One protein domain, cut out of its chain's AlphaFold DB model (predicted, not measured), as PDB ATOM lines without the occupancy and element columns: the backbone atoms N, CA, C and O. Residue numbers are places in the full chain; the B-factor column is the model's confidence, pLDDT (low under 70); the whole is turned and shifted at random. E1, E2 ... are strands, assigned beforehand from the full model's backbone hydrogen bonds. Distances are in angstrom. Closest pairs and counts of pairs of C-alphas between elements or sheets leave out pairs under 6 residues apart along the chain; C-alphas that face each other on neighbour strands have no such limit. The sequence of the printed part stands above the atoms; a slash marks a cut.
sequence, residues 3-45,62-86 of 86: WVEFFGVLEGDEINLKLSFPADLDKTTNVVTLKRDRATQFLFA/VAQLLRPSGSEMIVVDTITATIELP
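AT A GLANCE: This is residues 3 to 45 and 62 to 86 of the 86 residues of an uncharacterized protein of Rhodospirillaceae bacterium (UniProt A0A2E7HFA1). An elongated sandwich in which the strand pair E1 and E4 covers part of one face of a twisted sheet, E3 E2 E5 E6, with long, bent E6 at one edge. The printed part has 68 residues with six named strands, E1 to E6 in chain order; the class is all strand, both sheets antiparallel. It is only just loose, close to compact, with a radius of gyration of the C-alphas of 13.3 A and spans of 43 by 25 by 16 A.

IN THESE COORDINATES: E1, residues 3 to 9, begins at C-alpha 3 (27.991, -4.892, -7.496). E2 is residues 14 to 20, E3 28 to 33, E4 38 to 45, E5 62 to 69. E6, residues 72 to 85, 37.6 A long, bends by 62 degrees at residue 76 and ends at C-alpha 85 (32.441, -20.007, -16.184).

HOW THE PARTS SIT: Within hydrogen-bond range are N 4 and O 43 (E1, E4), 2.9 A, and 2.8 A each N 17 and O 30 (hairpin E2, E3), N 16 and O 64 (E2, E5), N 63 and O 79 (hairpin E5, E6). The closest C-alphas of E1 and E5, Val 4 and Ala 63, are 7.4 A apart.

THE WHOLE: Residues 46 to 61 are not printed; C-alphas 45 and 62 are 10.8 A apart. Of the links printed whole, none is long. Residues 23 to 25 have pLDDT under 70.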
ATOM      1  N   TRP A   3      28.251  -6.224  -8.008       90.81
ATOM      2  CA  TRP A   3      27.991  -4.892  -7.496       90.81
ATOM      3  C   TRP A   3      27.024  -4.188  -8.435       90.81
ATOM      4  O   TRP A   3      26.984  -4.489  -9.629       90.81
ATOM      5  N   VAL A   4      26.239  -3.285  -7.866       94.38
ATOM      6  CA  VAL A   4      25.292  -2.446  -8.587       94.38
ATOM      7  C   VAL A   4      25.318  -1.047  -8.021       94.38
ATOM      8  O   VAL A   4      25.605  -0.842  -6.839       94.38
ATOM      9  N   GLU A   5      24.970  -0.101  -8.874       96.81
ATOM     10  CA  GLU A   5      24.774   1.286  -8.508       96.81
ATOM     11  C   GLU A   5      23.458   1.764  -9.112       96.81
ATOM     12  O   GLU A   5      23.218   1.585 -10.303       96.81
ATOM     13  N   PHE A   6      22.609   2.349  -8.270       96.94
ATOM     14  CA  PHE A   6      21.382   3.023  -8.680       96.94
ATOM     15  C   PHE A   6      21.504   4.520  -8.400       96.94
ATOM     16  O   PHE A   6      22.101   4.923  -7.398       96.94
ATOM     17  N   PHE A   7      20.909   5.336  -9.265       96.38
ATOM     18  CA  PHE A   7      20.940   6.796  -9.182       96.38
ATOM     19  C   PHE A   7      19.550   7.348  -8.849       96.38
ATOM     20  O   PHE A   7      18.543   6.795  -9.283       96.38
ATOM     21  N   GLY A   8      19.489   8.454  -8.102       96.25
ATOM     22  CA  GLY A   8      18.234   9.147  -7.784       96.25
ATOM     23  C   GLY A   8      17.250   8.304  -6.969       96.25
ATOM     24  O   GLY A   8      16.047   8.297  -7.245       96.25
ATOM     25  N   VAL A   9      17.767   7.558  -5.991       97.19
ATOM     26  CA  VAL A   9      16.949   6.710  -5.122       97.19
ATOM     27  C   VAL A   9      16.274   7.538  -4.030       97.19
ATOM     28  O   VAL A   9      16.856   8.500  -3.516       97.19
ATOM     29  N   LEU A  10      15.057   7.154  -3.663       97.75
ATOM     30  CA  LEU A  10      14.216   7.872  -2.708       97.75
ATOM     31  C   LEU A  10      14.011   7.071  -1.420       97.75
ATOM     32  O   LEU A  10      14.191   5.853  -1.374       97.75
ATOM     33  N   GLU A  11      13.627   7.761  -0.353       97.62
ATOM     34  CA  GLU A  11      13.093   7.125   0.844       97.62
ATOM     35  C   GLU A  11      11.897   6.225   0.498       97.62
ATOM     36  O   GLU A  11      11.007   6.600  -0.263       97.62
ATOM     37  N   GLY A  12      11.886   5.021   1.065       97.19
ATOM     38  CA  GLY A  12      10.857   4.013   0.817       97.19
ATOM     39  C   GLY A  12      11.119   3.130  -0.403       97.19
ATOM     40  O   GLY A  12      10.486   2.083  -0.507       97.19
ATOM     41  N   ASP A  13      12.062   3.483  -1.285       98.00
ATOM     42  CA  ASP A  13      12.485   2.580  -2.357       98.00
ATOM     43  C   ASP A  13      13.050   1.270  -1.773       98.00
ATOM     44  O   ASP A  13      13.713   1.250  -0.728       98.00
ATOM     45  N   GLU A  14      12.846   0.169  -2.489       97.81
ATOM     46  CA  GLU A  14      13.437  -1.132  -2.192       97.81
ATOM     47  C   GLU A  14      14.396  -1.548  -3.300       97.81
ATOM     48  O   GLU A  14      14.090  -1.441  -4.484       97.81
ATOM     49  N   ILE A  15      15.560  -2.074  -2.925       97.06
ATOM     50  CA  ILE A  15      16.476  -2.708  -3.869       97.06
ATOM     51  C   ILE A  15      16.448  -4.215  -3.649       97.06
ATOM     52  O   ILE A  15      16.903  -4.708  -2.616       97.06
ATOM     53  N   ASN A  16      15.965  -4.942  -4.656       96.00
ATOM     54  CA  ASN A  16      15.885  -6.398  -4.670       96.00
ATOM     55  C   ASN A  16      17.026  -6.983  -5.501       96.00
ATOM     56  O   ASN A  16      17.020  -6.908  -6.728       96.00
ATOM     57  N   LEU A  17      17.988  -7.608  -4.832       94.69
ATOM     58  CA  LEU A  17      19.136  -8.289  -5.426       94.69
ATOM     59  C   LEU A  17      18.901  -9.796  -5.427       94.69
ATOM     60  O   LEU A  17      18.809 -10.404  -4.364       94.69
ATOM     61  N   LYS A  18      18.854 -10.407  -6.608       92.81
ATOM     62  CA  LYS A  18      18.733 -11.855  -6.805       92.81
ATOM     63  C   LYS A  18      19.967 -12.382  -7.526       92.81
ATOM     64  O   LYS A  18      20.311 -11.914  -8.611       92.81
ATOM     65  N   LEU A  19      20.612 -13.370  -6.924       91.12
ATOM     66  CA  LEU A  19      21.770 -14.075  -7.462       91.12
ATOM     67  C   LEU A  19      21.419 -15.553  -7.613       91.12
ATOM     68  O   LEU A  19      21.024 -16.193  -6.636       91.12
ATOM     69  N   SER A  20      21.597 -16.082  -8.819       88.81
ATOM     70  CA  SER A  20      21.564 -17.516  -9.090       88.81
ATOM     71  C   SER A  20      22.967 -17.985  -9.445       88.81
ATOM     72  O   SER A  20      23.670 -17.356 -10.239       88.81
ATOM     73  N   PHE A  21      23.351 -19.092  -8.835       86.81
ATOM     74  CA  PHE A  21      24.622 -19.769  -9.037       86.81
ATOM     75  C   PHE A  21      24.362 -21.071  -9.823       86.81
ATOM     76  O   PHE A  21      23.192 -21.452  -9.960       86.81
ATOM     77  N   PRO A  22      25.408 -21.740 -10.344       86.56
ATOM     78  CA  PRO A  22      25.274 -23.022 -11.033       86.56
ATOM     79  C   PRO A  22      24.498 -24.054 -10.208       86.56
ATOM     80  O   PRO A  22      24.426 -23.943  -8.981       86.56
ATOM     81  N   ALA A  23      23.902 -25.034 -10.899       67.50
ATOM     82  CA  ALA A  23      23.107 -26.093 -10.280       67.50
ATOM     83  C   ALA A  23      23.855 -26.684  -9.070       67.50
ATOM     84  O   ALA A  23      25.057 -26.918  -9.153       67.50
ATOM     85  N   ASP A  24      23.135 -26.844  -7.957       63.81
ATOM     86  CA  ASP A  24      23.613 -27.265  -6.625       63.81
ATOM     87  C   ASP A  24      24.103 -26.151  -5.679       63.81
ATOM     88  O   ASP A  24      24.452 -26.429  -4.531       63.81
ATOM     89  N   LEU A  25      24.062 -24.878  -6.092       68.69
ATOM     90  CA  LEU A  25      24.333 -23.737  -5.210       68.69
ATOM     91  C   LEU A  25      23.086 -22.901  -4.873       68.69
ATOM     92  O   LEU A  25      22.203 -22.670  -5.700       68.69
ATOM     93  N   ASP A  26      23.058 -22.392  -3.638       71.44
ATOM     94  CA  ASP A  26      21.952 -21.597  -3.098       71.44
ATOM     95  C   ASP A  26      21.715 -20.304  -3.873       71.44
ATOM     96  O   ASP A  26      22.638 -19.538  -4.144       71.44
ATOM     97  N   LYS A  27      20.445 -19.982  -4.124       80.44
ATOM     98  CA  LYS A  27      20.052 -18.644  -4.572       80.44
ATOM     99  C   LYS A  27      20.157 -17.672  -3.407       80.44
ATOM    100  O   LYS A  27      19.692 -17.953  -2.307       80.44
ATOM    101  N   THR A  28      20.711 -16.493  -3.655       83.50
ATOM    102  CA  THR A  28      20.716 -15.414  -2.660       83.50
ATOM    103  C   THR A  28      19.744 -14.330  -3.087       83.50
ATOM    104  O   THR A  28      19.859 -13.801  -4.191       83.50
ATOM    105  N   THR A  29      18.815 -13.986  -2.196       87.06
ATOM    106  CA  THR A  29      17.970 -12.797  -2.327       87.06
ATOM    107  C   THR A  29      18.305 -11.836  -1.196       87.06
ATOM    108  O   THR A  29      18.306 -12.234  -0.034       87.06
ATOM    109  N   ASN A  30      18.597 -10.584  -1.527       90.31
ATOM    110  CA  ASN A  30      18.808  -9.513  -0.562       90.31
ATOM    111  C   ASN A  30      17.858  -8.362  -0.899       90.31
ATOM    112  O   ASN A  30      17.807  -7.931  -2.050       90.31
ATOM    113  N   VAL A  31      17.095  -7.916   0.094       94.06
ATOM    114  CA  VAL A  31      16.163  -6.795  -0.020       94.06
ATOM    115  C   VAL A  31      16.674  -5.682   0.877       94.06
ATOM    116  O   VAL A  31      16.868  -5.886   2.077       94.06
ATOM    117  N   VAL A  32      16.903  -4.508   0.295       95.00
ATOM    118  CA  VAL A  32      17.368  -3.323   1.016       95.00
ATOM    119  C   VAL A  32      16.332  -2.221   0.882       95.00
ATOM    120  O   VAL A  32      16.199  -1.631  -0.185       95.00
ATOM    121  N   THR A  33      15.643  -1.904   1.975       96.81
ATOM    122  CA  THR A  33      14.754  -0.738   2.042       96.81
ATOM    123  C   THR A  33      15.562   0.523   2.338       96.81
ATOM    124  O   THR A  33      16.340   0.580   3.301       96.81
ATOM    125  N   LEU A  34      15.376   1.555   1.525       96.69
ATOM    126  CA  LEU A  34      16.064   2.829   1.665       96.69
ATOM    127  C   LEU A  34      15.329   3.739   2.646       96.69
ATOM    128  O   LEU A  34      14.145   4.017   2.519       96.69
ATOM    129  N   LYS A  35      16.067   4.213   3.652       95.88
ATOM    130  CA  LYS A  35      15.532   5.027   4.760       95.88
ATOM    131  C   LYS A  35      15.687   6.538   4.566       95.88
ATOM    132  O   LYS A  35      15.513   7.282   5.521       95.88
ATOM    133  N   ARG A  36      16.183   6.965   3.404       95.75
ATOM    134  CA  ARG A  36      16.384   8.370   3.028       95.75
ATOM    135  C   ARG A  36      16.740   8.466   1.551       95.75
ATOM    136  O   ARG A  36      17.377   7.545   1.029       95.75
ATOM    137  N   ASP A  37      16.474   9.624   0.968       97.56
ATOM    138  CA  ASP A  37      16.898   9.987  -0.381       97.56
ATOM    139  C   ASP A  37      18.424   9.980  -0.523       97.56
ATOM    140  O   ASP A  37      19.165  10.369   0.393       97.56
ATOM    141  N   ARG A  38      18.918   9.536  -1.684       96.69
ATOM    142  CA  ARG A  38      20.344   9.578  -2.040       96.69
ATOM    143  C   ARG A  38      20.514   9.803  -3.539       96.69
ATOM    144  O   ARG A  38      19.828   9.195  -4.354       96.69
ATOM    145  N   ALA A  39      21.507  10.614  -3.903       96.81
ATOM    146  CA  ALA A  39      21.889  10.782  -5.304       96.81
ATOM    147  C   ALA A  39      22.362   9.458  -5.923       96.81
ATOM    148  O   ALA A  39      22.028   9.170  -7.069       96.81
ATOM    149  N   THR A  40      23.092   8.647  -5.151       96.88
ATOM    150  CA  THR A  40      23.552   7.318  -5.557       96.88
ATOM    151  C   THR A  40      23.425   6.313  -4.419       96.88
ATOM    152  O   THR A  40      23.559   6.645  -3.235       96.88
ATOM    153  N   GLN A  41      23.178   5.057  -4.780       96.62
ATOM    154  CA  GLN A  41      23.218   3.921  -3.877       96.62
ATOM    155  C   GLN A  41      23.995   2.778  -4.516       96.62
ATOM    156  O   GLN A  41      23.532   2.138  -5.457       96.62
ATOM    157  N   PHE A  42      25.158   2.492  -3.938       95.25
ATOM    158  CA  PHE A  42      26.007   1.370  -4.307       95.25
ATOM    159  C   PHE A  42      25.760   0.182  -3.374       95.25
ATOM    160  O   PHE A  42      25.676   0.347  -2.153       95.25
ATOM    161  N   LEU A  43      25.647  -1.021  -3.932       92.44
ATOM    162  CA  LEU A  43      25.474  -2.266  -3.186       92.44
ATOM    163  C   LEU A  43      26.314  -3.370  -3.814       92.44
ATOM    164  O   LEU A  43      26.532  -3.398  -5.022       92.44
ATOM    165  N   PHE A  44      26.732  -4.323  -2.992       90.25
ATOM    166  CA  PHE A  44      27.360  -5.547  -3.463       90.25
ATOM    167  C   PHE A  44      26.716  -6.756  -2.799       90.25
ATOM    168  O   PHE A  44      26.322  -6.727  -1.635       90.25
ATOM    169  N   ALA A  45      26.629  -7.837  -3.559       85.88
ATOM    170  CA  ALA A  45      26.178  -9.124  -3.078       85.88
ATOM    171  C   ALA A  45      26.990 -10.231  -3.751       85.88
ATOM    172  O   ALA A  45      27.437 -10.136  -4.899       85.88
ATOM    173  N   VAL A  62      20.154 -10.365 -11.065       95.19
ATOM    174  CA  VAL A  62      19.123  -9.359 -11.298       95.19
ATOM    175  C   VAL A  62      19.087  -8.448 -10.080       95.19
ATOM    176  O   VAL A  62      18.918  -8.925  -8.961       95.19
ATOM    177  N   ALA A  63      19.245  -7.149 -10.290       96.94
ATOM    178  CA  ALA A  63      18.969  -6.127  -9.294       96.94
ATOM    179  C   ALA A  63      17.805  -5.277  -9.783       96.94
ATOM    180  O   ALA A  63      17.835  -4.804 -10.916       96.94
ATOM    181  N   GLN A  64      16.797  -5.083  -8.945       97.81
ATOM    182  CA  GLN A  64      15.657  -4.227  -9.251       97.81
ATOM    183  C   GLN A  64      15.584  -3.119  -8.218       97.81
ATOM    184  O   GLN A  64      15.674  -3.404  -7.025       97.81
ATOM    185  N   LEU A  65      15.398  -1.887  -8.679       98.12
ATOM    186  CA  LEU A  65      14.953  -0.787  -7.837       98.12
ATOM    187  C   LEU A  65      13.430  -0.739  -7.939       98.12
ATOM    188  O   LEU A  65      12.878  -0.663  -9.041       98.12
ATOM    189  N   LEU A  66      12.758  -0.822  -6.800       98.31
ATOM    190  CA  LEU A  66      11.315  -0.735  -6.682       98.31
ATOM    191  C   LEU A  66      10.946   0.522  -5.909       98.31
ATOM    192  O   LEU A  66      11.606   0.865  -4.933       98.31
ATOM    193  N   ARG A  67       9.868   1.176  -6.327       97.62
ATOM    194  CA  ARG A  67       9.362   2.404  -5.720       97.62
ATOM    195  C   ARG A  67       7.919   2.222  -5.261       97.62
ATOM    196  O   ARG A  67       7.122   1.692  -6.040       97.62
ATOM    197  N   PRO A  68       7.554   2.684  -4.054       97.38
ATOM    198  CA  PRO A  68       6.162   2.736  -3.638       97.38
ATOM    199  C   PRO A  68       5.339   3.633  -4.570       97.38
ATOM    200  O   PRO A  68       5.707   4.772  -4.854       97.38
ATOM    201  N   SER A  69       4.198   3.126  -5.020       96.00
ATOM    202  CA  SER A  69       3.198   3.856  -5.794       96.00
ATOM    203  C   SER A  69       1.813   3.489  -5.264       96.00
ATOM    204  O   SER A  69       1.198   2.513  -5.694       96.00
ATOM    205  N   GLY A  70       1.324   4.257  -4.288       93.31
ATOM    206  CA  GLY A  70       0.100   3.918  -3.561       93.31
ATOM    207  C   GLY A  70       0.314   2.706  -2.650       93.31
ATOM    208  O   GLY A  70       1.177   2.738  -1.779       93.31
ATOM    209  N   SER A  71      -0.477   1.648  -2.844       92.81
ATOM    210  CA  SER A  71      -0.380   0.386  -2.093       92.81
ATOM    211  C   SER A  71       0.529  -0.664  -2.744       92.81
ATOM    212  O   SER A  71       0.607  -1.785  -2.246       92.81
ATOM    213  N   GLU A  72       1.178  -0.338  -3.862       95.19
ATOM    214  CA  GLU A  72       1.975  -1.278  -4.653       95.19
ATOM    215  C   GLU A  72       3.426  -0.810  -4.799       95.19
ATOM    216  O   GLU A  72       3.730   0.377  -4.689       95.19
ATOM    217  N   MET A  73       4.322  -1.757  -5.082       96.00
ATOM    218  CA  MET A  73       5.707  -1.481  -5.459       96.00
ATOM    219  C   MET A  73       5.849  -1.629  -6.973       96.00
ATOM    220  O   MET A  73       5.566  -2.697  -7.517       96.00
ATOM    221  N   ILE A  74       6.322  -0.585  -7.651       97.50
ATOM    222  CA  ILE A  74       6.599  -0.618  -9.093       97.50
ATOM    223  C   ILE A  74       8.097  -0.736  -9.347       97.50
ATOM    224  O   ILE A  74       8.897  -0.145  -8.630       97.50
ATOM    225  N   VAL A  75       8.493  -1.477 -10.379       97.75
ATOM    226  CA  VAL A  75       9.899  -1.545 -10.800       97.75
ATOM    227  C   VAL A  75      10.243  -0.267 -11.558       97.75
ATOM    228  O   VAL A  75       9.639   0.014 -12.590       97.75
ATOM    229  N   VAL A  76      11.211   0.495 -11.054       97.50
ATOM    230  CA  VAL A  76      11.677   1.740 -11.686       97.50
ATOM    231  C   VAL A  76      12.975   1.555 -12.465       97.50
ATOM    232  O   VAL A  76      13.212   2.288 -13.417       97.50
ATOM    233  N   ASP A  77      13.794   0.569 -12.093       97.62
ATOM    234  CA  ASP A  77      15.013   0.219 -12.821       97.62
ATOM    235  C   ASP A  77      15.355  -1.265 -12.633       97.62
ATOM    236  O   ASP A  77      14.962  -1.902 -11.647       97.62
ATOM    237  N   THR A  78      16.064  -1.852 -13.595       97.31
ATOM    238  CA  THR A  78      16.523  -3.238 -13.549       97.31
ATOM    239  C   THR A  78      17.896  -3.383 -14.195       97.31
ATOM    240  O   THR A  78      18.083  -3.117 -15.378       97.31
ATOM    241  N   ILE A  79      18.835  -3.930 -13.427       96.19
ATOM    242  CA  ILE A  79      20.179  -4.281 -13.882       96.19
ATOM    243  C   ILE A  79      20.281  -5.803 -13.915       96.19
ATOM    244  O   ILE A  79      20.158  -6.467 -12.882       96.19
ATOM    245  N   THR A  80      20.529  -6.368 -15.094       95.56
ATOM    246  CA  THR A  80      20.743  -7.808 -15.270       95.56
ATOM    247  C   THR A  80      22.152  -8.094 -15.756       95.56
ATOM    248  O   THR A  80      22.794  -7.275 -16.411       95.56
ATOM    249  N   ALA A  81      22.658  -9.275 -15.421       92.38
ATOM    250  CA  ALA A  81      23.841  -9.808 -16.071       92.38
ATOM    251  C   ALA A  81      23.912 -11.328 -15.936       92.38
ATOM    252  O   ALA A  81      23.380 -11.931 -15.001       92.38
ATOM    253  N   THR A  82      24.609 -11.942 -16.878       93.00
ATOM    254  CA  THR A  82      24.874 -13.375 -16.909       93.00
ATOM    255  C   THR A  82      26.352 -13.604 -17.174       93.00
ATOM    256  O   THR A  82      27.010 -12.797 -17.833       93.00
ATOM    257  N   ILE A  83      26.899 -14.665 -16.587       90.75
ATOM    258  CA  ILE A  83      28.291 -15.078 -16.765       90.75
ATOM    259  C   ILE A  83      28.299 -16.600 -16.852       90.75
ATOM    260  O   ILE A  83      27.676 -17.260 -16.025       90.75
ATOM    261  N   GLU A  84      29.030 -17.134 -17.822       91.06
ATOM    262  CA  GLU A  84      29.346 -18.557 -17.909       91.06
ATOM    263  C   GLU A  84      30.809 -18.741 -17.504       91.06
ATOM    264  O   GLU A  84      31.684 -18.060 -18.048       91.06
ATOM    265  N   LEU A  85      31.076 -19.608 -16.529       87.25
ATOM    266  CA  LEU A  85      32.441 -20.007 -16.184       87.25
ATOM    267  C   LEU A  85      32.744 -21.374 -16.812       87.25
ATOM    268  O   LEU A  85      31.880 -22.244 -16.705       87.25
ATOM    269  N   PRO A  86      33.915 -21.551 -17.459       80.94
ATOM    270  CA  PRO A  86      34.326 -22.807 -18.088       80.94
ATOM    271  C   PRO A  86      34.743 -23.882 -17.081       80.94
ATOM    272  O   PRO A  86      34.970 -23.552 -15.893       80.94
TER     273      PRO A  86